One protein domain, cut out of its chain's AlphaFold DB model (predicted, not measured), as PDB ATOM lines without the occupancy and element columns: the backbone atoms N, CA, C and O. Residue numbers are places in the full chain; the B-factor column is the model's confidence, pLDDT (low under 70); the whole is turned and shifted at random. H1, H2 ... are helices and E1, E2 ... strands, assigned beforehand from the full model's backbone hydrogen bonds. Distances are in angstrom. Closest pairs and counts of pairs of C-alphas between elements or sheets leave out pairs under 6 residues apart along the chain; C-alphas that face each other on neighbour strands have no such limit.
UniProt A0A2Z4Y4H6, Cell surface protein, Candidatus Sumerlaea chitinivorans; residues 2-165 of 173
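AT A GLANCE: This is residues 2 to 165 of the 173 residues of the protein "Cell surface protein" of Candidatus Sumerlaea chitinivorans (UniProt A0A2Z4Y4H6). Little regular structure: long loops wind round a small three-stranded sheet, E4 E2 E6, and a separate ribbon, E3 E5, with the pair E1 E7 and H3 at one end and H1 at the other. The compact printed part has 164 residues, 43 in named elements, ordered E1 E2 E3 H1 E4 H2 E5 E6 E7 H3: mixed class, sheets antiparallel, radius of gyration of the C-alphas 16.0 A, spans 49 by 37 by 26 A.

HOW THE PARTS SIT: E1, residues 6 to 9, is antiparallel to E7, residues 159 to 161, with N 7 and O 160 2.9 A apart. E2, residues 16 to 19, is antiparallel to E4, residues 98 to 100, with N 18 and O 98 at 2.8 A, and to E6, residues 153 to 156, with N 19 and O 153 at 2.8 A. E3, residues 37 to 42, is antiparallel to E5, residues 112 to 117, with N 114 and O 40 at 2.7 A. H1, residues 61 to 65, has 0 of 1 O i to N i+4 pairs within hydrogen-bond range, but 2 of 2 O i to N i+3 pairs; H2, residues 102 to 105, and H3, residues 162 to 165, are too short for i+4 pairs.

IN THESE COORDINATES: E1 begins at C-alpha 6, at (41.228, 34.889, 30.816), and H3 ends at C-alpha 165, at (44.556, 42.697, 26.735). E3 and E5 each measure 16.5 A.

THE WHOLE: The printed part has no cut. Links E2 to E3, E3 to H1, H1 to E4 and E5 to E6 are long. Residues 142 to 147 and 164 to 165 have pLDDT under 70.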
ATOM      1  N   GLU A   2      35.388  37.026  38.987       95.25
ATOM      2  CA  GLU A   2      36.448  37.566  38.126       95.25
ATOM      3  C   GLU A   2      37.058  36.425  37.298       95.25
ATOM      4  O   GLU A   2      37.406  35.382  37.851       95.25
ATOM      5  N   PHE A   3      37.239  36.637  35.995       94.12
ATOM      6  CA  PHE A   3      38.104  35.802  35.168       94.12
ATOM      7  C   PHE A   3      39.559  36.251  35.360       94.12
ATOM      8  O   PHE A   3      39.961  37.339  34.951       94.12
ATOM      9  N   VAL A   4      40.352  35.432  36.056       92.62
ATOM     10  CA  VAL A   4      41.722  35.803  36.463       92.62
ATOM     11  C   VAL A   4      42.740  35.533  35.353       92.62
ATOM     12  O   VAL A   4      43.607  36.365  35.082       92.62
ATOM     13  N   SER A   5      42.636  34.365  34.712       92.25
ATOM     14  CA  SER A   5      43.580  33.895  33.683       92.25
ATOM     15  C   SER A   5      43.106  34.167  32.255       92.25
ATOM     16  O   SER A   5      43.875  34.011  31.307       92.25
ATOM     17  N   SER A   6      41.855  34.584  32.096       94.25
ATOM     18  CA  SER A   6      41.228  34.889  30.816       94.25
ATOM     19  C   SER A   6      40.377  36.150  30.920       94.25
ATOM     20  O   SER A   6      40.150  36.677  32.006       94.25
ATOM     21  N   ILE A   7      39.927  36.633  29.775       96.56
ATOM     22  CA  ILE A   7      38.813  37.568  29.643       96.56
ATOM     23  C   ILE A   7      37.763  36.936  28.734       96.56
ATOM     24  O   ILE A   7      38.105  36.109  27.885       96.56
ATOM     25  N   VAL A   8      36.510  37.336  28.904       98.00
ATOM     26  CA  VAL A   8      35.451  37.045  27.934       98.00
ATOM     27  C   VAL A   8      35.547  38.094  26.834       98.00
ATOM     28  O   VAL A   8      35.718  39.271  27.150       98.00
ATOM     29  N   VAL A   9      35.479  37.689  25.572       98.19
ATOM     30  CA  VAL A   9      35.497  38.594  24.410       98.19
ATOM     31  C   VAL A   9      34.184  38.492  23.657       98.19
ATOM     32  O   VAL A   9      33.579  37.430  23.672       98.19
ATOM     33  N   ASP A  10      33.781  39.579  23.013       98.44
ATOM     34  CA  ASP A  10      32.638  39.602  22.100       98.44
ATOM     35  C   ASP A  10      32.966  38.780  20.842       98.44
ATOM     36  O   ASP A  10      33.949  39.050  20.136       98.44
ATOM     37  N   GLY A  11      32.187  37.729  20.606       97.44
ATOM     38  CA  GLY A  11      32.289  36.823  19.474       97.44
ATOM     39  C   GLY A  11      30.924  36.547  18.836       97.44
ATOM     40  O   GLY A  11      29.910  37.122  19.208       97.44
ATOM     41  N   PRO A  12      30.853  35.684  17.809       97.06
ATOM     42  CA  PRO A  12      29.576  35.374  17.177       97.06
ATOM     43  C   PRO A  12      28.599  34.667  18.131       97.06
ATOM     44  O   PRO A  12      28.791  33.498  18.459       97.06
ATOM     45  N   GLY A  13      27.498  35.335  18.478       97.69
ATOM     46  CA  GLY A  13      26.468  34.785  19.361       97.69
ATOM     47  C   GLY A  13      26.836  34.942  20.839       97.69
ATOM     48  O   GLY A  13      27.639  35.799  21.177       97.69
ATOM     49  N   PRO A  14      26.256  34.137  21.746       98.50
ATOM     50  CA  PRO A  14      26.513  34.305  23.171       98.50
ATOM     51  C   PRO A  14      27.986  34.106  23.545       98.50
ATOM     52  O   PRO A  14      28.646  33.194  23.050       98.50
ATOM     53  N   ASP A  15      28.466  34.907  24.494       98.62
ATOM     54  CA  ASP A  15      29.859  34.901  24.954       98.62
ATOM     55  C   ASP A  15      30.029  34.287  26.338       98.62
ATOM     56  O   ASP A  15      31.130  33.872  26.712       98.62
ATOM     57  N   LEU A  16      28.953  34.221  27.120       97.69
ATOM     58  CA  LEU A  16      28.938  33.544  28.408       97.69
ATOM     59  C   LEU A  16      27.600  32.857  28.670       97.69
ATOM     60  O   LEU A  16      26.557  33.334  28.230       97.69
ATOM     61  N   THR A  17      27.634  31.776  29.443       98.62
ATOM     62  CA  THR A  17      26.441  31.088  29.955       98.62
ATOM     63  C   THR A  17      26.507  31.029  31.471       98.62
ATOM     64  O   THR A  17      27.541  30.657  32.030       98.62
ATOM     65  N   VAL A  18      25.415  31.406  32.132       98.56
ATOM     66  CA  VAL A  18      25.225  31.269  33.577       98.56
ATOM     67  C   VAL A  18      24.433  29.994  33.841       98.56
ATOM     68  O   VAL A  18      23.383  29.766  33.241       98.56
ATOM     69  N   PHE A  19      24.954  29.171  34.743       97.81
ATOM     70  CA  PHE A  19      24.337  27.937  35.198       97.81
ATOM     71  C   PHE A  19      23.914  28.103  36.658       97.81
ATOM     72  O   PHE A  19      24.734  28.421  37.521       97.81
ATOM     73  N   GLU A  20      22.628  27.896  36.886       95.25
ATOM     74  CA  GLU A  20      21.960  27.710  38.179       95.25
ATOM     75  C   GLU A  20      21.382  26.278  38.163       95.25
ATOM     76  O   GLU A  20      21.680  25.500  37.251       95.25
ATOM     77  N   ASN A  21      20.534  25.905  39.109       91.62
ATOM     78  CA  ASN A  21      19.878  24.606  39.187       91.62
ATOM     79  C   ASN A  21      18.340  24.652  39.016       91.62
ATOM     80  O   ASN A  21      17.628  24.044  39.831       91.62
ATOM     81  N   PRO A  22      17.781  25.236  37.934       91.38
ATOM     82  CA  PRO A  22      16.337  25.306  37.801       91.38
ATOM     83  C   PRO A  22      15.799  23.919  37.452       91.38
ATOM     84  O   PRO A  22      16.332  23.206  36.589       91.38
ATOM     85  N   PHE A  23      14.723  23.506  38.122       87.69
ATOM     86  CA  PHE A  23      14.194  22.151  37.986       87.69
ATOM     87  C   PHE A  23      12.854  22.118  37.259       87.69
ATOM     88  O   PHE A  23      11.906  22.828  37.589       87.69
ATOM     89  N   GLN A  24      12.749  21.206  36.290       90.62
ATOM     90  CA  GLN A  24      11.491  20.867  35.633       90.62
ATOM     91  C   GLN A  24      10.956  19.537  36.187       90.62
ATOM     92  O   GLN A  24      11.574  18.488  35.966       90.62
ATOM     93  N   PRO A  25       9.797  19.518  36.867       86.12
ATOM     94  CA  PRO A  25       9.190  18.277  37.330       86.12
ATOM     95  C   PRO A  25       8.811  17.352  36.162       86.12
ATOM     96  O   PRO A  25       8.162  17.768  35.205       86.12
ATOM     97  N   ILE A  26       9.134  16.057  36.276       83.81
ATOM     98  CA  ILE A  26       8.932  15.033  35.224       83.81
ATOM     99  C   ILE A  26       7.466  14.940  34.736       83.81
ATOM    100  O   ILE A  26       7.215  14.545  33.601       83.81
ATOM    101  N   GLY A  27       6.489  15.323  35.566       87.19
ATOM    102  CA  GLY A  27       5.059  15.316  35.223       87.19
ATOM    103  C   GLY A  27       4.495  16.633  34.674       87.19
ATOM    104  O   GLY A  27       3.318  16.669  34.325       87.19
ATOM    105  N   TYR A  28       5.296  17.699  34.611       86.31
ATOM    106  CA  TYR A  28       4.843  19.050  34.270       86.31
ATOM    107  C   TYR A  28       5.810  19.699  33.264       86.31
ATOM    108  O   TYR A  28       6.583  20.586  33.621       86.31
ATOM    109  N   PRO A  29       5.819  19.243  31.995       85.38
ATOM    110  CA  PRO A  29       6.687  19.829  30.979       85.38
ATOM    111  C   PRO A  29       6.353  21.312  30.778       85.38
ATOM    112  O   PRO A  29       5.181  21.681  30.705       85.38
ATOM    113  N   GLY A  30       7.383  22.155  30.693       83.75
ATOM    114  CA  GLY A  30       7.232  23.608  30.589       83.75
ATOM    115  C   GLY A  30       6.983  24.326  31.919       83.75
ATOM    116  O   GLY A  30       6.936  25.550  31.917       83.75
ATOM    117  N   PHE A  31       6.852  23.598  33.037       91.75
ATOM    118  CA  PHE A  31       6.876  24.178  34.379       91.75
ATOM    119  C   PHE A  31       8.293  24.096  34.917       91.75
ATOM    120  O   PHE A  31       8.781  23.009  35.224       91.75
ATOM    121  N   VAL A  32       8.939  25.241  35.053       94.31
ATOM    122  CA  VAL A  32      10.276  25.341  35.619       94.31
ATOM    123  C   VAL A  32      10.167  26.056  36.950       94.31
ATOM    124  O   VAL A  32       9.602  27.142  37.038       94.31
ATOM    125  N   PHE A  33      10.673  25.423  38.000       93.62
ATOM    126  CA  PHE A  33      11.008  26.155  39.204       93.62
ATOM    127  C   PHE A  33      12.360  26.808  38.957       93.62
ATOM    128  O   PHE A  33      13.373  26.114  38.872       93.62
ATOM    129  N   CYS A  34      12.322  28.117  38.753       94.62
ATOM    130  CA  CYS A  34      13.481  28.967  38.577       94.62
ATOM    131  C   CYS A  34      13.680  29.851  39.805       94.62
ATOM    132  O   CYS A  34      12.720  30.217  40.489       94.62
ATOM    133  N   GLU A  35      14.929  30.226  40.028       94.50
ATOM    134  CA  GLU A  35      15.335  31.250  40.982       94.50
ATOM    135  C   GLU A  35      16.167  32.231  40.175       94.50
ATOM    136  O   GLU A  35      17.175  31.855  39.582       94.50
ATOM    137  N   THR A  36      15.682  33.464  40.021       96.81
ATOM    138  CA  THR A  36      16.168  34.325  38.936       96.81
ATOM    139  C   THR A  36      17.155  35.380  39.403       96.81
ATOM    140  O   THR A  36      17.056  35.916  40.507       96.81
ATOM    141  N   ALA A  37      18.103  35.732  38.532       97.75
ATOM    142  CA  ALA A  37      19.075  36.790  38.786       97.75
ATOM    143  C   ALA A  37      19.277  37.718  37.588       97.75
ATOM    144  O   ALA A  37      19.239  37.311  36.426       97.75
ATOM    145  N   THR A  38      19.587  38.978  37.887       98.56
ATOM    146  CA  THR A  38      20.131  39.915  36.901       98.56
ATOM    147  C   THR A  38      21.620  39.657  36.691       98.56
ATOM    148  O   THR A  38      22.352  39.315  37.628       98.56
ATOM    149  N   VAL A  39      22.092  39.862  35.460       98.81
ATOM    150  CA  VAL A  39      23.505  39.702  35.099       98.81
ATOM    151  C   VAL A  39      24.082  41.047  34.681       98.81
ATOM    152  O   VAL A  39      23.571  41.714  33.786       98.81
ATOM    153  N   ALA A  40      25.174  41.445  35.326       98.81
ATOM    154  CA  ALA A  40      25.942  42.627  34.973       98.81
ATOM    155  C   ALA A  40      27.406  42.276  34.744       98.81
ATOM    156  O   ALA A  40      27.978  41.423  35.422       98.81
ATOM    157  N   VAL A  41      28.040  42.976  33.814       98.81
ATOM    158  CA  VAL A  41      29.423  42.722  33.416       98.81
ATOM    159  C   VAL A  41      30.275  43.977  33.514       98.81
ATOM    160  O   VAL A  41      29.774  45.103  33.530       98.81
ATOM    161  N   SER A  42      31.585  43.785  33.647       98.56
ATOM    162  CA  SER A  42      32.537  44.884  33.762       98.56
ATOM    163  C   SER A  42      33.917  44.510  33.234       98.56
ATOM    164  O   SER A  42      34.389  43.381  33.379       98.56
ATOM    165  N   GLN A  43      34.607  45.502  32.681       97.56
ATOM    166  CA  GLN A  43      36.022  45.419  32.318       97.56
ATOM    167  C   GLN A  43      36.959  45.654  33.515       97.56
ATOM    168  O   GLN A  43      38.072  45.134  33.536       97.56
ATOM    169  N   ASN A  44      36.525  46.425  34.520       95.19
ATOM    170  CA  ASN A  44      37.386  46.946  35.595       95.19
ATOM    171  C   ASN A  44      36.875  46.672  37.020       95.19
ATOM    172  O   ASN A  44      37.549  47.038  37.978       95.19
ATOM    173  N   GLY A  45      35.697  46.064  37.174       96.31
ATOM    174  CA  GLY A  45      35.103  45.730  38.472       96.31
ATOM    175  C   GLY A  45      34.398  46.898  39.175       96.31
ATOM    176  O   GLY A  45      33.749  46.685  40.199       96.31
ATOM    177  N   SER A  46      34.456  48.109  38.614       97.12
ATOM    178  CA  SER A  46      33.857  49.322  39.194       97.12
ATOM    179  C   SER A  46      32.719  49.881  38.341       97.12
ATOM    180  O   SER A  46      31.690  50.280  38.880       97.12
ATOM    181  N   ASN A  47      32.874  49.877  37.016       97.56
ATOM    182  CA  ASN A  47      31.857  50.315  36.065       97.56
ATOM    183  C   ASN A  47      31.110  49.093  35.538       97.56
ATOM    184  O   ASN A  47      31.714  48.260  34.863       97.56
ATOM    185  N   TRP A  48      29.830  48.975  35.872       98.56
ATOM    186  CA  TRP A  48      29.013  47.804  35.565       98.56
ATOM    187  C   TRP A  48      27.958  48.148  34.521       98.56
ATOM    188  O   TRP A  48      27.298  49.178  34.639       98.56
ATOM    189  N   VAL A  49      27.786  47.267  33.539       98.69
ATOM    190  CA  VAL A  49      26.685  47.323  32.572       98.69
ATOM    191  C   VAL A  49      25.824  46.085  32.783       98.69
ATOM    192  O   VAL A  49      26.320  44.965  32.675       98.69
ATOM    193  N   THR A  50      24.561  46.286  33.148       98.69
ATOM    194  CA  THR A  50      23.584  45.202  33.319       98.69
ATOM    195  C   THR A  50      23.016  44.821  31.960       98.69
ATOM    196  O   THR A  50      22.660  45.708  31.181       98.69
ATOM    197  N   PHE A  51      22.923  43.523  31.675       98.88
ATOM    198  CA  PHE A  51      22.194  43.049  30.507       98.88
ATOM    199  C   PHE A  51      20.730  43.493  30.588       98.88
ATOM    200  O   PHE A  51      20.151  43.508  31.678       98.88
ATOM    201  N   PRO A  52      20.120  43.894  29.461       98.56
ATOM    202  CA  PRO A  52      18.707  44.220  29.445       98.56
ATOM    203  C   PRO A  52      17.900  42.983  29.830       98.56
ATOM    204  O   PRO A  52      18.182  41.875  29.378       98.56
ATOM    205  N   PHE A  53      16.892  43.195  30.664       98.69
ATOM    206  CA  PHE A  53      15.986  42.154  31.111       98.69
ATOM    207  C   PHE A  53      14.572  42.711  31.204       98.69
ATOM    208  O   PHE A  53      14.367  43.927  31.298       98.69
ATOM    209  N   ASN A  54      13.592  41.820  31.205       98.25
ATOM    210  CA  ASN A  54      12.206  42.164  31.444       98.25
ATOM    211  C   ASN A  54      11.490  41.039  32.191       98.25
ATOM    212  O   ASN A  54      11.868  39.871  32.110       98.25
ATOM    213  N   PHE A  55      10.431  41.413  32.904       98.19
ATOM    214  CA  PHE A  55       9.540  40.470  33.558       98.19
ATOM    215  C   PHE A  55       8.116  40.656  33.049       98.19
ATOM    216  O   PHE A  55       7.556  41.758  33.094       98.19
ATOM    217  N   HIS A  56       7.536  39.563  32.564       97.44
ATOM    218  CA  HIS A  56       6.150  39.498  32.127       97.44
ATOM    219  C   HIS A  56       5.312  38.870  33.233       97.44
ATOM    220  O   HIS A  56       5.133  37.653  33.259       97.44
ATOM    221  N   ASP A  57       4.806  39.714  34.136       95.31
ATOM    222  CA  ASP A  57       3.967  39.278  35.253       95.31
ATOM    223  C   ASP A  57       2.774  38.447  34.742       95.31
ATOM    224  O   ASP A  57       1.906  38.973  34.032       95.31
ATOM    225  N   PRO A  58       2.705  37.149  35.088       94.94
ATOM    226  CA  PRO A  58       1.622  36.283  34.647       94.94
ATOM    227  C   PRO A  58       0.332  36.465  35.465       94.94
ATOM    228  O   PRO A  58      -0.639  35.737  35.237       94.94
ATOM    229  N   ALA A  59       0.317  37.372  36.450       93.44
ATOM    230  CA  ALA A  59      -0.778  37.678  37.374       93.44
ATOM    231  C   ALA A  59      -1.286  36.486  38.211       93.44
ATOM    232  O   ALA A  59      -2.277  36.594  38.937       93.44
ATOM    233  N   THR A  60      -0.628  35.329  38.118       93.56
ATOM    234  CA  THR A  60      -0.982  34.098  38.828       93.56
ATOM    235  C   THR A  60       0.276  33.363  39.261       93.56
ATOM    236  O   THR A  60       1.240  33.264  38.506       93.56
ATOM    237  N   THR A  61       0.246  32.764  40.452       90.44
ATOM    238  CA  THR A  61       1.374  31.979  40.977       90.44
ATOM    239  C   THR A  61       1.747  30.806  40.071       90.44
ATOM    240  O   THR A  61       2.922  30.512  39.899       90.44
ATOM    241  N   ALA A  62       0.760  30.145  39.457       90.94
ATOM    242  CA  ALA A  62       1.019  29.040  38.534       90.94
ATOM    243  C   ALA A  62       1.756  29.497  37.267       90.94
ATOM    244  O   ALA A  62       2.565  28.747  36.729       90.94
ATOM    245  N   GLY A  63       1.502  30.722  36.801       94.12
ATOM    246  CA  GLY A  63       2.183  31.265  35.632       94.12
ATOM    247  C   GLY A  63       3.651  31.613  35.878       94.12
ATOM    248  O   GLY A  63       4.410  31.634  34.917       94.12
ATOM    249  N   LEU A  64       4.075  31.807  37.137       94.25
ATOM    250  CA  LEU A  64       5.484  32.058  37.485       94.25
ATOM    251  C   LEU A  64       6.400  30.904  37.064       94.25
ATOM    252  O   LEU A  64       7.589  31.104  36.871       94.25
ATOM    253  N   TYR A  65       5.858  29.701  36.882       94.69
ATOM    254  CA  TYR A  65       6.626  28.542  36.435       94.69
ATOM    255  C   TYR A  65       6.902  28.546  34.924       94.69
ATOM    256  O   TYR A  65       7.524  27.614  34.424       94.69
ATOM    257  N   SER A  66       6.415  29.543  34.174       95.62
ATOM    258  CA  SER A  66       6.675  29.663  32.740       95.62
ATOM    259  C   SER A  66       7.992  30.410  32.492       95.62
ATOM    260  O   SER A  66       8.065  31.601  32.798       95.62
ATOM    261  N   PRO A  67       9.001  29.789  31.848       95.31
ATOM    262  CA  PRO A  67      10.263  30.454  31.502       95.31
ATOM    263  C   PRO A  67      10.086  31.742  30.690       95.31
ATOM    264  O   PRO A  67      10.856  32.686  30.823       95.31
ATOM    265  N   SER A  68       9.021  31.819  29.883       96.00
ATOM    266  CA  SER A  68       8.707  32.993  29.060       96.00
ATOM    267  C   SER A  68       8.428  34.269  29.863       96.00
ATOM    268  O   SER A  68       8.317  35.338  29.272       96.00
ATOM    269  N   CYS A  69       8.241  34.167  31.181       96.81
ATOM    270  CA  CYS A  69       8.070  35.327  32.048       96.81
ATOM    271  C   CYS A  69       9.377  36.098  32.279       96.81
ATOM    272  O   CYS A  69       9.302  37.267  32.648       96.81
ATOM    273  N   TYR A  70      10.539  35.483  32.044       97.75
ATOM    274  CA  TYR A  70      11.844  35.964  32.504       97.75
ATOM    275  C   TYR A  70      12.791  36.212  31.325       97.75
ATOM    276  O   TYR A  70      13.649  35.395  30.997       97.75
ATOM    277  N   GLU A  71      12.629  37.346  30.650       98.06
ATOM    278  CA  GLU A  71      13.477  37.706  29.513       98.06
ATOM    279  C   GLU A  71      14.800  38.305  30.008       98.06
ATOM    280  O   GLU A  71      14.797  39.256  30.786       98.06
ATOM    281  N   GLY A  72      15.937  37.776  29.544       97.94
ATOM    282  CA  GLY A  72      17.265  38.318  29.868       97.94
ATOM    283  C   GLY A  72      17.699  38.133  31.329       97.94
ATOM    284  O   GLY A  72      18.640  38.791  31.776       97.94
ATOM    285  N   LEU A  73      17.027  37.258  32.078       98.50
ATOM    286  CA  LEU A  73      17.410  36.850  33.431       98.50
ATOM    287  C   LEU A  73      18.155  35.510  33.393       98.50
ATOM    288  O   LEU A  73      17.922  34.689  32.511       98.50
ATOM    289  N   ALA A  74      19.052  35.297  34.354       98.50
ATOM    290  CA  ALA A  74      19.666  33.994  34.600       98.50
ATOM    291  C   ALA A  74      18.812  33.157  35.564       98.50
ATOM    292  O   ALA A  74      18.027  33.725  36.324       98.50
ATOM    293  N   GLY A  75      19.022  31.840  35.569       97.06
ATOM    294  CA  GLY A  75      18.336  30.875  36.436       97.06
ATOM    295  C   GLY A  75      17.004  30.380  35.885       97.06
ATOM    296  O   GLY A  75      16.169  29.880  36.622       97.06
ATOM    297  N   VAL A  76      16.764  30.555  34.585       97.19
ATOM    298  CA  VAL A  76      15.461  30.329  33.949       97.19
ATOM    299  C   VAL A  76      15.408  28.979  33.241       97.19
ATOM    300  O   VAL A  76      14.383  28.296  33.295       97.19
ATOM    301  N   HIS A  77      16.486  28.576  32.561       95.81
ATOM    302  CA  HIS A  77      16.490  27.372  31.729       95.81
ATOM    303  C   HIS A  77      17.246  26.202  32.378       95.81
ATOM    304  O   HIS A  77      18.381  26.388  32.821       95.81
ATOM    305  N   PRO A  78      16.677  24.973  32.373       94.69
ATOM    306  CA  PRO A  78      17.342  23.783  32.902       94.69
ATOM    307  C   PRO A  78      18.756  23.590  32.361       94.69
ATOM    308  O   PRO A  78      19.019  23.787  31.172       94.69
ATOM    309  N   VAL A  79      19.651  23.142  33.236       95.12
ATOM    310  CA  VAL A  79      21.028  22.807  32.877       95.12
ATOM    311  C   VAL A  79      21.101  21.352  32.439       95.12
ATOM    312  O   VAL A  79      20.681  20.437  33.149       95.12
ATOM    313  N   PHE A  80      21.640  21.128  31.244       95.19
ATOM    314  CA  PHE A  80      21.789  19.797  30.661       95.19
ATOM    315  C   PHE A  80      23.233  19.312  30.677       95.19
ATOM    316  O   PHE A  80      23.457  18.104  30.644       95.19
ATOM    317  N   SER A  81      24.221  20.205  30.747       95.81
ATOM    318  CA  SER A  81      25.618  19.803  30.914       95.81
ATOM    319  C   SER A  81      25.853  19.185  32.293       95.81
ATOM    320  O   SER A  81      25.437  19.723  33.314       95.81
ATOM    321  N   SER A  82      26.538  18.042  32.336       93.31
ATOM    322  CA  SER A  82      27.064  17.489  33.584       93.31
ATOM    323  C   SER A  82      28.395  16.776  33.345       93.31
ATOM    324  O   SER A  82      28.644  16.287  32.237       93.31
ATOM    325  N   PRO A  83      29.237  16.611  34.383       91.69
ATOM    326  CA  PRO A  83      30.507  15.894  34.254       91.69
ATOM    327  C   PRO A  83      30.379  14.455  33.724       91.69
ATOM    328  O   PRO A  83      31.356  13.890  33.240       91.69
ATOM    329  N   SER A  84      29.191  13.847  33.823       94.75
ATOM    330  CA  SER A  84      28.949  12.438  33.499       94.75
ATOM    331  C   SER A  84      28.255  12.173  32.163       94.75
ATOM    332  O   SER A  84      28.152  11.009  31.780       94.75
ATOM    333  N   ASN A  85      27.746  13.191  31.458       96.06
ATOM    334  CA  ASN A  85      26.909  12.971  30.267       96.06
ATOM    335  C   ASN A  85      27.537  13.423  28.940       96.06
ATOM    336  O   ASN A  85      26.951  13.187  27.886       96.06
ATOM    337  N   GLY A  86      28.721  14.042  28.977       96.12
ATOM    338  CA  GLY A  86      29.460  14.445  27.780       96.12
ATOM    339  C   GLY A  86      28.896  15.665  27.042       96.12
ATOM    340  O   GLY A  86      29.413  16.006  25.981       96.12
ATOM    341  N   ILE A  87      27.872  16.334  27.580       97.62
ATOM    342  CA  ILE A  87      27.364  17.598  27.036       97.62
ATOM    343  C   ILE A  87      28.330  18.713  27.442       97.62
ATOM    344  O   ILE A  87      28.548  18.949  28.632       97.62
ATOM    345  N   SER A  88      28.918  19.395  26.457       97.00
ATOM    346  CA  SER A  88      29.864  20.488  26.704       97.00
ATOM    347  C   SER A  88      29.165  21.668  27.391       97.00
ATOM    348  O   SER A  88      28.152  22.129  26.870       97.00
ATOM    349  N   PRO A  89      29.706  22.217  28.496       96.81
ATOM    350  CA  PRO A  89      29.201  23.461  29.083       96.81
ATOM    351  C   PRO A  89      29.592  24.702  28.262       96.81
ATOM    352  O   PRO A  89      29.171  25.805  28.583       96.81
ATOM    353  N   PHE A  90      30.419  24.535  27.224       96.94
ATOM    354  CA  PHE A  90      30.873  25.610  26.336       96.94
ATOM    355  C   PHE A  90      30.116  25.650  24.999       96.94
ATOM    356  O   PHE A  90      30.520  26.379  24.100       96.94
ATOM    357  N   ASP A  91      29.067  24.839  24.832       97.19
ATOM    358  CA  ASP A  91      28.186  24.901  23.663       97.19
ATOM    359  C   ASP A  91      26.770  25.296  24.112       97.19
ATOM    360  O   ASP A  91      26.017  24.435  24.586       97.19
ATOM    361  N   PRO A  92      26.386  26.579  23.962       96.75
ATOM    362  CA  PRO A  92      25.115  27.093  24.469       96.75
ATOM    363  C   PRO A  92      23.895  26.465  23.783       96.75
ATOM    364  O   PRO A  92      22.785  26.553  24.301       96.75
ATOM    365  N   ASN A  93      24.071  25.791  22.640       96.88
ATOM    366  CA  ASN A  93      22.969  25.120  21.949       96.88
ATOM    367  C   ASN A  93      22.545  23.814  22.634       96.88
ATOM    368  O   ASN A  93      21.476  23.282  22.332       96.88
ATOM    369  N   VAL A  94      23.391  23.267  23.512       97.38
ATOM    370  CA  VAL A  94      23.164  21.964  24.152       97.38
ATOM    371  C   VAL A  94      23.368  21.982  25.662       97.38
ATOM    372  O   VAL A  94      22.835  21.107  26.338       97.38
ATOM    373  N   SER A  95      24.112  22.946  26.211       97.19
ATOM    374  CA  SER A  95      24.445  22.983  27.637       97.19
ATOM    375  C   SER A  95      23.247  23.260  28.545       97.19
ATOM    376  O   SER A  95      23.281  22.878  29.716       97.19
ATOM    377  N   GLY A  96      22.205  23.914  28.023       96.69
ATOM    378  CA  GLY A  96      21.181  24.547  28.850       96.69
ATOM    379  C   GLY A  96      21.726  25.792  29.554       96.69
ATOM    380  O   GLY A  96      22.765  26.319  29.143       96.69
ATOM    381  N   GLY A  97      21.046  26.230  30.614       97.62
ATOM    382  CA  GLY A  97      21.341  27.493  31.297       97.62
ATOM    383  C   GLY A  97      21.027  28.728  30.446       97.62
ATOM    384  O   GLY A  97      20.471  28.631  29.350       97.62
ATOM    385  N   ASP A  98      21.397  29.900  30.957       98.69
ATOM    386  CA  ASP A  98      21.034  31.190  30.366       98.69
ATOM    387  C   ASP A  98      22.260  31.877  29.774       98.69
ATOM    388  O   ASP A  98      23.255  32.114  30.463       98.69
ATOM    389  N   SER A  99      22.206  32.170  28.475       98.56
ATOM    390  CA  SER A  99      23.355  32.664  27.714       98.56
ATOM    391  C   SER A  99      23.224  34.145  27.364       98.56
ATOM    392  O   SER A  99      22.139  34.623  27.043       98.56
ATOM    393  N   PHE A 100      24.348  34.860  27.402       98.75
ATOM    394  CA  PHE A 100      24.430  36.309  27.246       98.75
ATOM    395  C   PHE A 100      25.503  36.684  26.217       98.75
ATOM    396  O   PHE A 100      26.607  36.141  26.234       98.75
ATOM    397  N   ASP A 101      25.167  37.627  25.340       98.75
ATOM    398  CA  ASP A 101      25.992  38.117  24.225       98.75
ATOM    399  C   ASP A 101      26.447  39.555  24.518       98.75
ATOM    400  O   ASP A 101      25.608  40.451  24.664       98.75
ATOM    401  N   LEU A 102      27.757  39.792  24.615       98.75
ATOM    402  CA  LEU A 102      28.347  41.084  24.965       98.75
ATOM    403  C   LEU A 102      28.042  42.185  23.949       98.75
ATOM    404  O   LEU A 102      27.986  43.357  24.347       98.75
ATOM    405  N   ALA A 103      27.754  41.848  22.689       98.62
ATOM    406  CA  ALA A 103      27.291  42.814  21.700       98.62
ATOM    407  C   ALA A 103      25.999  43.514  22.166       98.62
ATOM    408  O   ALA A 103      25.802  44.701  21.892       98.62
ATOM    409  N   THR A 104      25.163  42.831  22.962       98.62
ATOM    410  CA  THR A 104      23.933  43.387  23.567       98.62
ATOM    411  C   THR A 104      24.216  44.589  24.471       98.62
ATOM    412  O   THR A 104      23.416  45.521  24.545       98.62
ATOM    413  N   VAL A 105      25.356  44.583  25.164       98.50
ATOM    414  CA  VAL A 105      25.776  45.652  26.086       98.50
ATOM    415  C   VAL A 105      26.876  46.541  25.500       98.50
ATOM    416  O   VAL A 105      27.348  47.458  26.172       98.50
ATOM    417  N   GLY A 106      27.265  46.303  24.243       98.25
ATOM    418  CA  GLY A 106      28.230  47.111  23.501       98.25
ATOM    419  C   GLY A 106      29.653  47.064  24.062       98.25
ATOM    420  O   GLY A 106      30.389  48.044  23.932       98.25
ATOM    421  N   LEU A 107      30.041  45.963  24.715       97.88
ATOM    422  CA  LEU A 107      31.377  45.796  25.288       97.88
ATOM    423  C   LEU A 107      32.183  44.772  24.481       97.88
ATOM    424  O   LEU A 107      31.751  43.635  24.371       97.88
ATOM    425  N   PRO A 108      33.393  45.106  23.996       97.56
ATOM    426  CA  PRO A 108      34.192  44.173  23.196       97.56
ATOM    427  C   PRO A 108      34.824  43.042  24.024       97.56
ATOM    428  O   PRO A 108      35.301  42.049  23.481       97.56
ATOM    429  N   TRP A 109      34.908  43.218  25.343       97.88
ATOM    430  CA  TRP A 109      35.401  42.220  26.285       97.88
ATOM    431  C   TRP A 109      35.003  42.584  27.710       97.88
ATOM    432  O   TRP A 109      34.782  43.758  28.016       97.88
ATOM    433  N   VAL A 110      34.986  41.594  28.604       98.12
ATOM    434  CA  VAL A 110      34.764  41.775  30.044       98.12
ATOM    435  C   VAL A 110      35.656  40.852  30.867       98.12
ATOM    436  O   VAL A 110      36.104  39.797  30.419       98.12
ATOM    437  N   ARG A 111      35.928  41.261  32.106       97.25
ATOM    438  CA  ARG A 111      36.724  40.492  33.074       97.25
ATOM    439  C   ARG A 111      35.909  40.065  34.288       97.25
ATOM    440  O   ARG A 111      36.229  39.072  34.935       97.25
ATOM    441  N   PHE A 112      34.855  40.804  34.599       98.44
ATOM    442  CA  PHE A 112      34.041  40.585  35.780       98.44
ATOM    443  C   PHE A 112      32.595  40.346  35.383       98.44
ATOM    444  O   PHE A 112      32.058  41.039  34.520       98.44
ATOM    445  N   VAL A 113      31.969  39.405  36.082       98.62
ATOM    446  CA  VAL A 113      30.534  39.125  36.002       98.62
ATOM    447  C   VAL A 113      29.967  39.215  37.411       98.62
ATOM    448  O   VAL A 113      30.537  38.676  38.366       98.62
ATOM    449  N   LYS A 114      28.859  39.928  37.553       98.50
ATOM    450  CA  LYS A 114      28.083  40.073  38.777       98.50
ATOM    451  C   LYS A 114      26.698  39.518  38.497       98.50
ATOM    452  O   LYS A 114      25.989  40.039  37.646       98.50
ATOM    453  N   VAL A 115      26.354  38.477  39.233       98.25
ATOM    454  CA  VAL A 115      25.022  37.883  39.244       98.25
ATOM    455  C   VAL A 115      24.357  38.362  40.525       98.25
ATOM    456  O   VAL A 115      24.974  38.288  41.590       98.25
ATOM    457  N   THR A 116      23.169  38.949  40.408       96.88
ATOM    458  CA  THR A 116      22.425  39.492  41.550       96.88
ATOM    459  C   THR A 116      21.043  38.874  41.555       96.88
ATOM    460  O   THR A 116      20.275  39.125  40.627       96.88
ATOM    461  N   ASP A 117      20.762  38.086  42.589       95.56
ATOM    462  CA  ASP A 117      19.436  37.546  42.890       95.56
ATOM    463  C   ASP A 117      18.371  38.647  42.759       95.56
ATOM    464  O   ASP A 117      18.582  39.784  43.201       95.56
ATOM    465  N   THR A 118      17.259  38.330  42.097       95.12
ATOM    466  CA  THR A 118      16.154  39.275  41.905       95.12
ATOM    467  C   THR A 118      15.420  39.602  43.205       95.12
ATOM    468  O   THR A 118      14.767  40.646  43.280       95.12
ATOM    469  N   GLY A 119      15.618  38.790  44.241       90.44
ATOM    470  CA  GLY A 119      15.220  39.033  45.614       90.44
ATOM    471  C   GLY A 119      13.751  38.742  45.888       90.44
ATOM    472  O   GLY A 119      12.970  38.369  45.016       90.44
ATOM    473  N   THR A 120      13.354  38.932  47.146       87.88
ATOM    474  CA  THR A 120      11.982  38.677  47.603       87.88
ATOM    475  C   THR A 120      11.141  39.950  47.582       87.88
ATOM    476  O   THR A 120      11.561  40.996  48.086       87.88
ATOM    477  N   THR A 121       9.913  39.833  47.063       85.00
ATOM    478  CA  THR A 121       8.912  40.912  47.043       85.00
ATOM    479  C   THR A 121       8.675  41.486  48.446       85.00
ATOM    480  O   THR A 121       8.292  40.763  49.367       85.00
ATOM    481  N   GLY A 122       8.857  42.799  48.603       85.12
ATOM    482  CA  GLY A 122       8.672  43.528  49.859       85.12
ATOM    483  C   GLY A 122       9.873  43.474  50.809       85.12
ATOM    484  O   GLY A 122       9.753  43.927  51.950       85.12
ATOM    485  N   VAL A 123      11.009  42.919  50.374       86.38
ATOM    486  CA  VAL A 123      12.239  42.796  51.175       86.38
ATOM    487  C   VAL A 123      13.423  43.435  50.457       86.38
ATOM    488  O   VAL A 123      14.052  44.346  50.995       86.38
ATOM    489  N   ALA A 124      13.743  42.940  49.264       87.25
ATOM    490  CA  ALA A 124      14.886  43.372  48.466       87.25
ATOM    491  C   ALA A 124      14.607  43.134  46.975       87.25
ATOM    492  O   ALA A 124      15.423  42.545  46.275       87.25
ATOM    493  N   GLU A 125      13.421  43.532  46.516       92.19
ATOM    494  CA  GLU A 125      12.982  43.239  45.157       92.19
ATOM    495  C   GLU A 125      13.784  43.944  44.056       92.19
ATOM    496  O   GLU A 125      14.206  45.099  44.165       92.19
ATOM    497  N   THR A 126      13.882  43.260  42.924       96.25
ATOM    498  CA  THR A 126      14.230  43.847  41.637       96.25
ATOM    499  C   THR A 126      12.968  44.332  40.935       96.25
ATOM    500  O   THR A 126      11.972  43.617  40.833       96.25
ATOM    501  N   VAL A 127      13.023  45.552  40.401       97.25
ATOM    502  CA  VAL A 127      11.951  46.132  39.585       97.25
ATOM    503  C   VAL A 127      12.382  46.100  38.122       97.25
ATOM    504  O   VAL A 127      13.413  46.671  37.762       97.25
ATOM    505  N   ALA A 128      11.605  45.425  37.278       97.31
ATOM    506  CA  ALA A 128      11.830  45.376  35.840       97.31
ATOM    507  C   ALA A 128      11.605  46.755  35.190       97.31
ATOM    508  O   ALA A 128      10.881  47.589  35.745       97.31
ATOM    509  N   PRO A 129      12.139  47.007  33.979       96.75
ATOM    510  CA  PRO A 129      11.916  48.271  33.269       96.75
ATOM    511  C   PRO A 129      10.437  48.623  33.043       96.75
ATOM    512  O   PRO A 129      10.086  49.797  32.951       96.75
ATOM    513  N   SER A 130       9.559  47.617  32.984       95.81
ATOM    514  CA  SER A 130       8.102  47.778  32.904       95.81
ATOM    515  C   SER A 130       7.462  48.347  34.181       95.81
ATOM    516  O   SER A 130       6.298  48.743  34.156       95.81
ATOM    517  N   GLY A 131       8.200  48.388  35.294       96.62
ATOM    518  CA  GLY A 131       7.711  48.731  36.630       96.62
ATOM    519  C   GLY A 131       7.176  47.536  37.424       96.62
ATOM    520  O   GLY A 131       6.807  47.706  38.584       96.62
ATOM    521  N   ALA A 132       7.133  46.339  36.830       95.81
ATOM    522  CA  ALA A 132       6.748  45.123  37.537       95.81
ATOM    523  C   ALA A 132       7.846  44.691  38.521       95.81
ATOM    524  O   ALA A 132       9.034  44.763  38.207       95.81
ATOM    525  N   ILE A 133       7.446  44.212  39.699       95.62
ATOM    526  CA  ILE A 133       8.359  43.531  40.620       95.62
ATOM    527  C   ILE A 133       8.639  42.147  40.042       95.62
ATOM    528  O   ILE A 133       7.697  41.405  39.761       95.62
ATOM    529  N   VAL A 134       9.914  41.817  39.842       95.94
ATOM    530  CA  VAL A 134      10.303  40.476  39.408       95.94
ATOM    531  C   VAL A 134       9.973  39.504  40.533       95.94
ATOM    532  O   VAL A 134      10.363  39.714  41.679       95.94
ATOM    533  N   ASN A 135       9.211  38.469  40.204       93.94
ATOM    534  CA  ASN A 135       8.804  37.444  41.148       93.94
ATOM    535  C   ASN A 135       8.975  36.085  40.480       93.94
ATOM    536  O   ASN A 135       8.511  35.914  39.357       93.94
ATOM    537  N   ASP A 136       9.614  35.142  41.161       93.31
ATOM    538  CA  ASP A 136       9.878  33.795  40.664       93.31
ATOM    539  C   ASP A 136       9.182  32.725  41.534       93.31
ATOM    540  O   ASP A 136       8.593  33.039  42.578       93.31
ATOM    541  N   PRO A 137       9.153  31.454  41.097       91.12
ATOM    542  CA  PRO A 137       8.575  30.360  41.871       91.12
ATOM    543  C   PRO A 137       9.179  30.177  43.268       91.12
ATOM    544  O   PRO A 137       8.445  29.764  44.171       91.12
ATOM    545  N   GLY A 138      10.462  30.502  43.465       86.38
ATOM    546  CA  GLY A 138      11.137  30.423  44.763       86.38
ATOM    547  C   GLY A 138      10.451  31.272  45.829       86.38
ATOM    548  O   GLY A 138      10.123  30.787  46.916       86.38
ATOM    549  N   ASN A 139      10.092  32.502  45.466       84.62
ATOM    550  CA  ASN A 139       9.362  33.431  46.331       84.62
ATOM    551  C   ASN A 139       7.909  33.015  46.633       84.62
ATOM    552  O   ASN A 139       7.295  33.531  47.572       84.62
ATOM    553  N   ALA A 140       7.329  32.099  45.855       80.12
ATOM    554  CA  ALA A 140       5.956  31.630  46.038       80.12
ATOM    555  C   ALA A 140       5.825  30.438  47.005       80.12
ATOM    556  O   ALA A 140       4.711  29.974  47.273       80.12
ATOM    557  N   MET A 141       6.939  29.917  47.523       76.00
ATOM    558  CA  MET A 141       6.939  28.774  48.434       76.00
ATOM    559  C   MET A 141       6.517  29.190  49.853       76.00
ATOM    560  O   MET A 141       6.948  30.203  50.386       76.00
ATOM    561  N   ASN A 142       5.692  28.369  50.518       61.16
ATOM    562  CA  ASN A 142       5.177  28.619  51.881       61.16
ATOM    563  C   ASN A 142       6.225  28.436  53.009       61.16
ATOM    564  O   ASN A 142       5.862  28.252  54.173       61.16
ATOM    565  N   ALA A 143       7.516  28.451  52.686       56.25
ATOM    566  CA  ALA A 143       8.613  28.416  53.645       56.25
ATOM    567  C   ALA A 143       9.361  29.758  53.588       56.25
ATOM    568  O   ALA A 143       9.349  30.421  52.560       56.25
ATOM    569  N   ALA A 144       9.958  30.173  54.712       52.22
ATOM    570  CA  ALA A 144      10.772  31.391  54.848       52.22
ATOM    571  C   ALA A 144      11.765  31.571  53.670       52.22
ATOM    572  O   ALA A 144      12.085  30.564  53.046       52.22
ATOM    573  N   PRO A 145      12.279  32.789  53.376       57.72
ATOM    574  CA  PRO A 145      13.029  33.092  52.149       57.72
ATOM    575  C   PRO A 145      14.396  32.392  52.149       57.72
ATOM    576  O   PRO A 145      15.420  32.967  52.506       57.72
ATOM    577  N   THR A 146      14.383  31.099  51.846       54.66
ATOM    578  CA  THR A 146      15.549  30.223  51.711       54.66
ATOM    579  C   THR A 146      15.720  29.745  50.275       54.66
ATOM    580  O   THR A 146      16.643  28.985  50.024       54.66
ATOM    581  N   ALA A 147      14.805  30.134  49.390       65.56
ATOM    582  CA  ALA A 147      14.924  29.996  47.951       65.56
ATOM    583  C   ALA A 147      15.594  31.284  47.446       65.56
ATOM    584  O   ALA A 147      15.044  32.371  47.636       65.56
ATOM    585  N   GLY A 148      16.826  31.165  46.966       82.31
ATOM    586  CA  GLY A 148      17.633  32.245  46.425       82.31
ATOM    587  C   GLY A 148      18.551  31.700  45.339       82.31
ATOM    588  O   GLY A 148      18.767  30.499  45.235       82.31
ATOM    589  N   PHE A 149      19.093  32.592  44.520       92.50
ATOM    590  CA  PHE A 149      19.895  32.203  43.366       92.50
ATOM    591  C   PHE A 149      21.153  31.413  43.771       92.50
ATOM    592  O   PHE A 149      22.117  31.979  44.305       92.50
ATOM    593  N   ASP A 150      21.180  30.129  43.427       91.38
ATOM    594  CA  ASP A 150      22.269  29.203  43.723       91.38
ATOM    595  C   ASP A 150      23.203  29.075  42.503       91.38
ATOM    596  O   ASP A 150      23.062  28.226  41.625       91.38
ATOM    597  N   LEU A 151      24.185  29.979  42.406       94.81
ATOM    598  CA  LEU A 151      25.118  29.992  41.273       94.81
ATOM    599  C   LEU A 151      26.003  28.730  41.247       94.81
ATOM    600  O   LEU A 151      26.944  28.621  42.036       94.81
ATOM    601  N   ASP A 152      25.794  27.869  40.251       94.50
ATOM    602  CA  ASP A 152      26.613  26.676  40.012       94.50
ATOM    603  C   ASP A 152      27.890  27.005  39.227       94.50
ATOM    604  O   ASP A 152      29.001  26.623  39.614       94.50
ATOM    605  N   ALA A 153      27.757  27.710  38.098       95.69
ATOM    606  CA  ALA A 153      28.892  28.037  37.239       95.69
ATOM    607  C   ALA A 153      28.618  29.201  36.278       95.69
ATOM    608  O   ALA A 153      27.483  29.546  35.967       95.69
ATOM    609  N   ILE A 154      29.701  29.769  35.740       97.62
ATOM    610  CA  ILE A 154      29.662  30.637  34.559       97.62
ATOM    611  C   ILE A 154      30.699  30.118  33.565       97.62
ATOM    612  O   ILE A 154      31.886  30.041  33.895       97.62
ATOM    613  N   ALA A 155      30.269  29.774  32.352       97.19
ATOM    614  CA  ALA A 155      31.172  29.449  31.253       97.19
ATOM    615  C   ALA A 155      31.438  30.695  30.407       97.19
ATOM    616  O   ALA A 155      30.506  31.399  30.037       97.19
ATOM    617  N   ALA A 156      32.706  30.940  30.078       97.56
ATOM    618  CA  ALA A 156      33.087  31.859  29.011       97.56
ATOM    619  C   ALA A 156      33.177  31.067  27.703       97.56
ATOM    620  O   ALA A 156      34.027  30.184  27.578       97.56
ATOM    621  N   LEU A 157      32.290  31.365  26.760       97.75
ATOM    622  CA  LEU A 157      32.166  30.682  25.471       97.75
ATOM    623  C   LEU A 157      33.211  31.202  24.482       97.75
ATOM    624  O   LEU A 157      33.895  30.426  23.816       97.75
ATOM    625  N   HIS A 158      33.416  32.519  24.486       96.94
ATOM    626  CA  HIS A 158      34.488  33.186  23.762       96.94
ATOM    627  C   HIS A 158      35.447  33.812  24.770       96.94
ATOM    628  O   HIS A 158      35.089  34.703  25.540       96.94
ATOM    629  N   SER A 159      36.689  33.325  24.806       95.69
ATOM    630  CA  SER A 159      37.682  33.839  25.746       95.69
ATOM    631  C   SER A 159      39.088  33.888  25.172       95.69
ATOM    632  O   SER A 159      39.478  33.071  24.337       95.69
ATOM    633  N   LEU A 160      39.859  34.857  25.659       95.06
ATOM    634  CA  LEU A 160      41.288  34.995  25.390       95.06
ATOM    635  C   LEU A 160      42.072  34.975  26.706       95.06
ATOM    636  O   LEU A 160      41.533  35.373  27.743       95.06
ATOM    637  N   PRO A 161      43.353  34.567  26.697       92.75
ATOM    638  CA  PRO A 161      44.222  34.723  27.858       92.75
ATOM    639  C   PRO A 161      44.276  36.186  28.316       92.75
ATOM    640  O   PRO A 161      44.411  37.092  27.495       92.75
ATOM    641  N   ALA A 162      44.248  36.435  29.626       81.56
ATOM    642  CA  ALA A 162      44.219  37.798  30.171       81.56
ATOM    643  C   ALA A 162      45.464  38.638  29.802       81.56
ATOM    644  O   ALA A 162      45.431  39.867  29.859       81.56
ATOM    645  N   THR A 163      46.566  37.993  29.410       76.12
ATOM    646  CA  THR A 163      47.770  38.661  28.891       76.12
ATOM    647  C   THR A 163      47.539  39.350  27.548       76.12
ATOM    648  O   THR A 163      48.228  40.324  27.268       76.12
ATOM    649  N   ALA A 164      46.559  38.909  26.753       61.19
ATOM    650  CA  ALA A 164      46.274  39.468  25.431       61.19
ATOM    651  C   ALA A 164      45.751  40.917  25.483       61.19
ATOM    652  O   ALA A 164      46.001  41.684  24.568       61.19
ATOM    653  N   VAL A 165      45.101  41.329  26.578       59.03
ATOM    654  CA  VAL A 165      44.556  42.697  26.735       59.03
ATOM    655  C   VAL A 165      45.630  43.717  27.123       59.03
ATOM    656  O   VAL A 165      45.430  44.917  26.971       59.03
TER     657      VAL A 165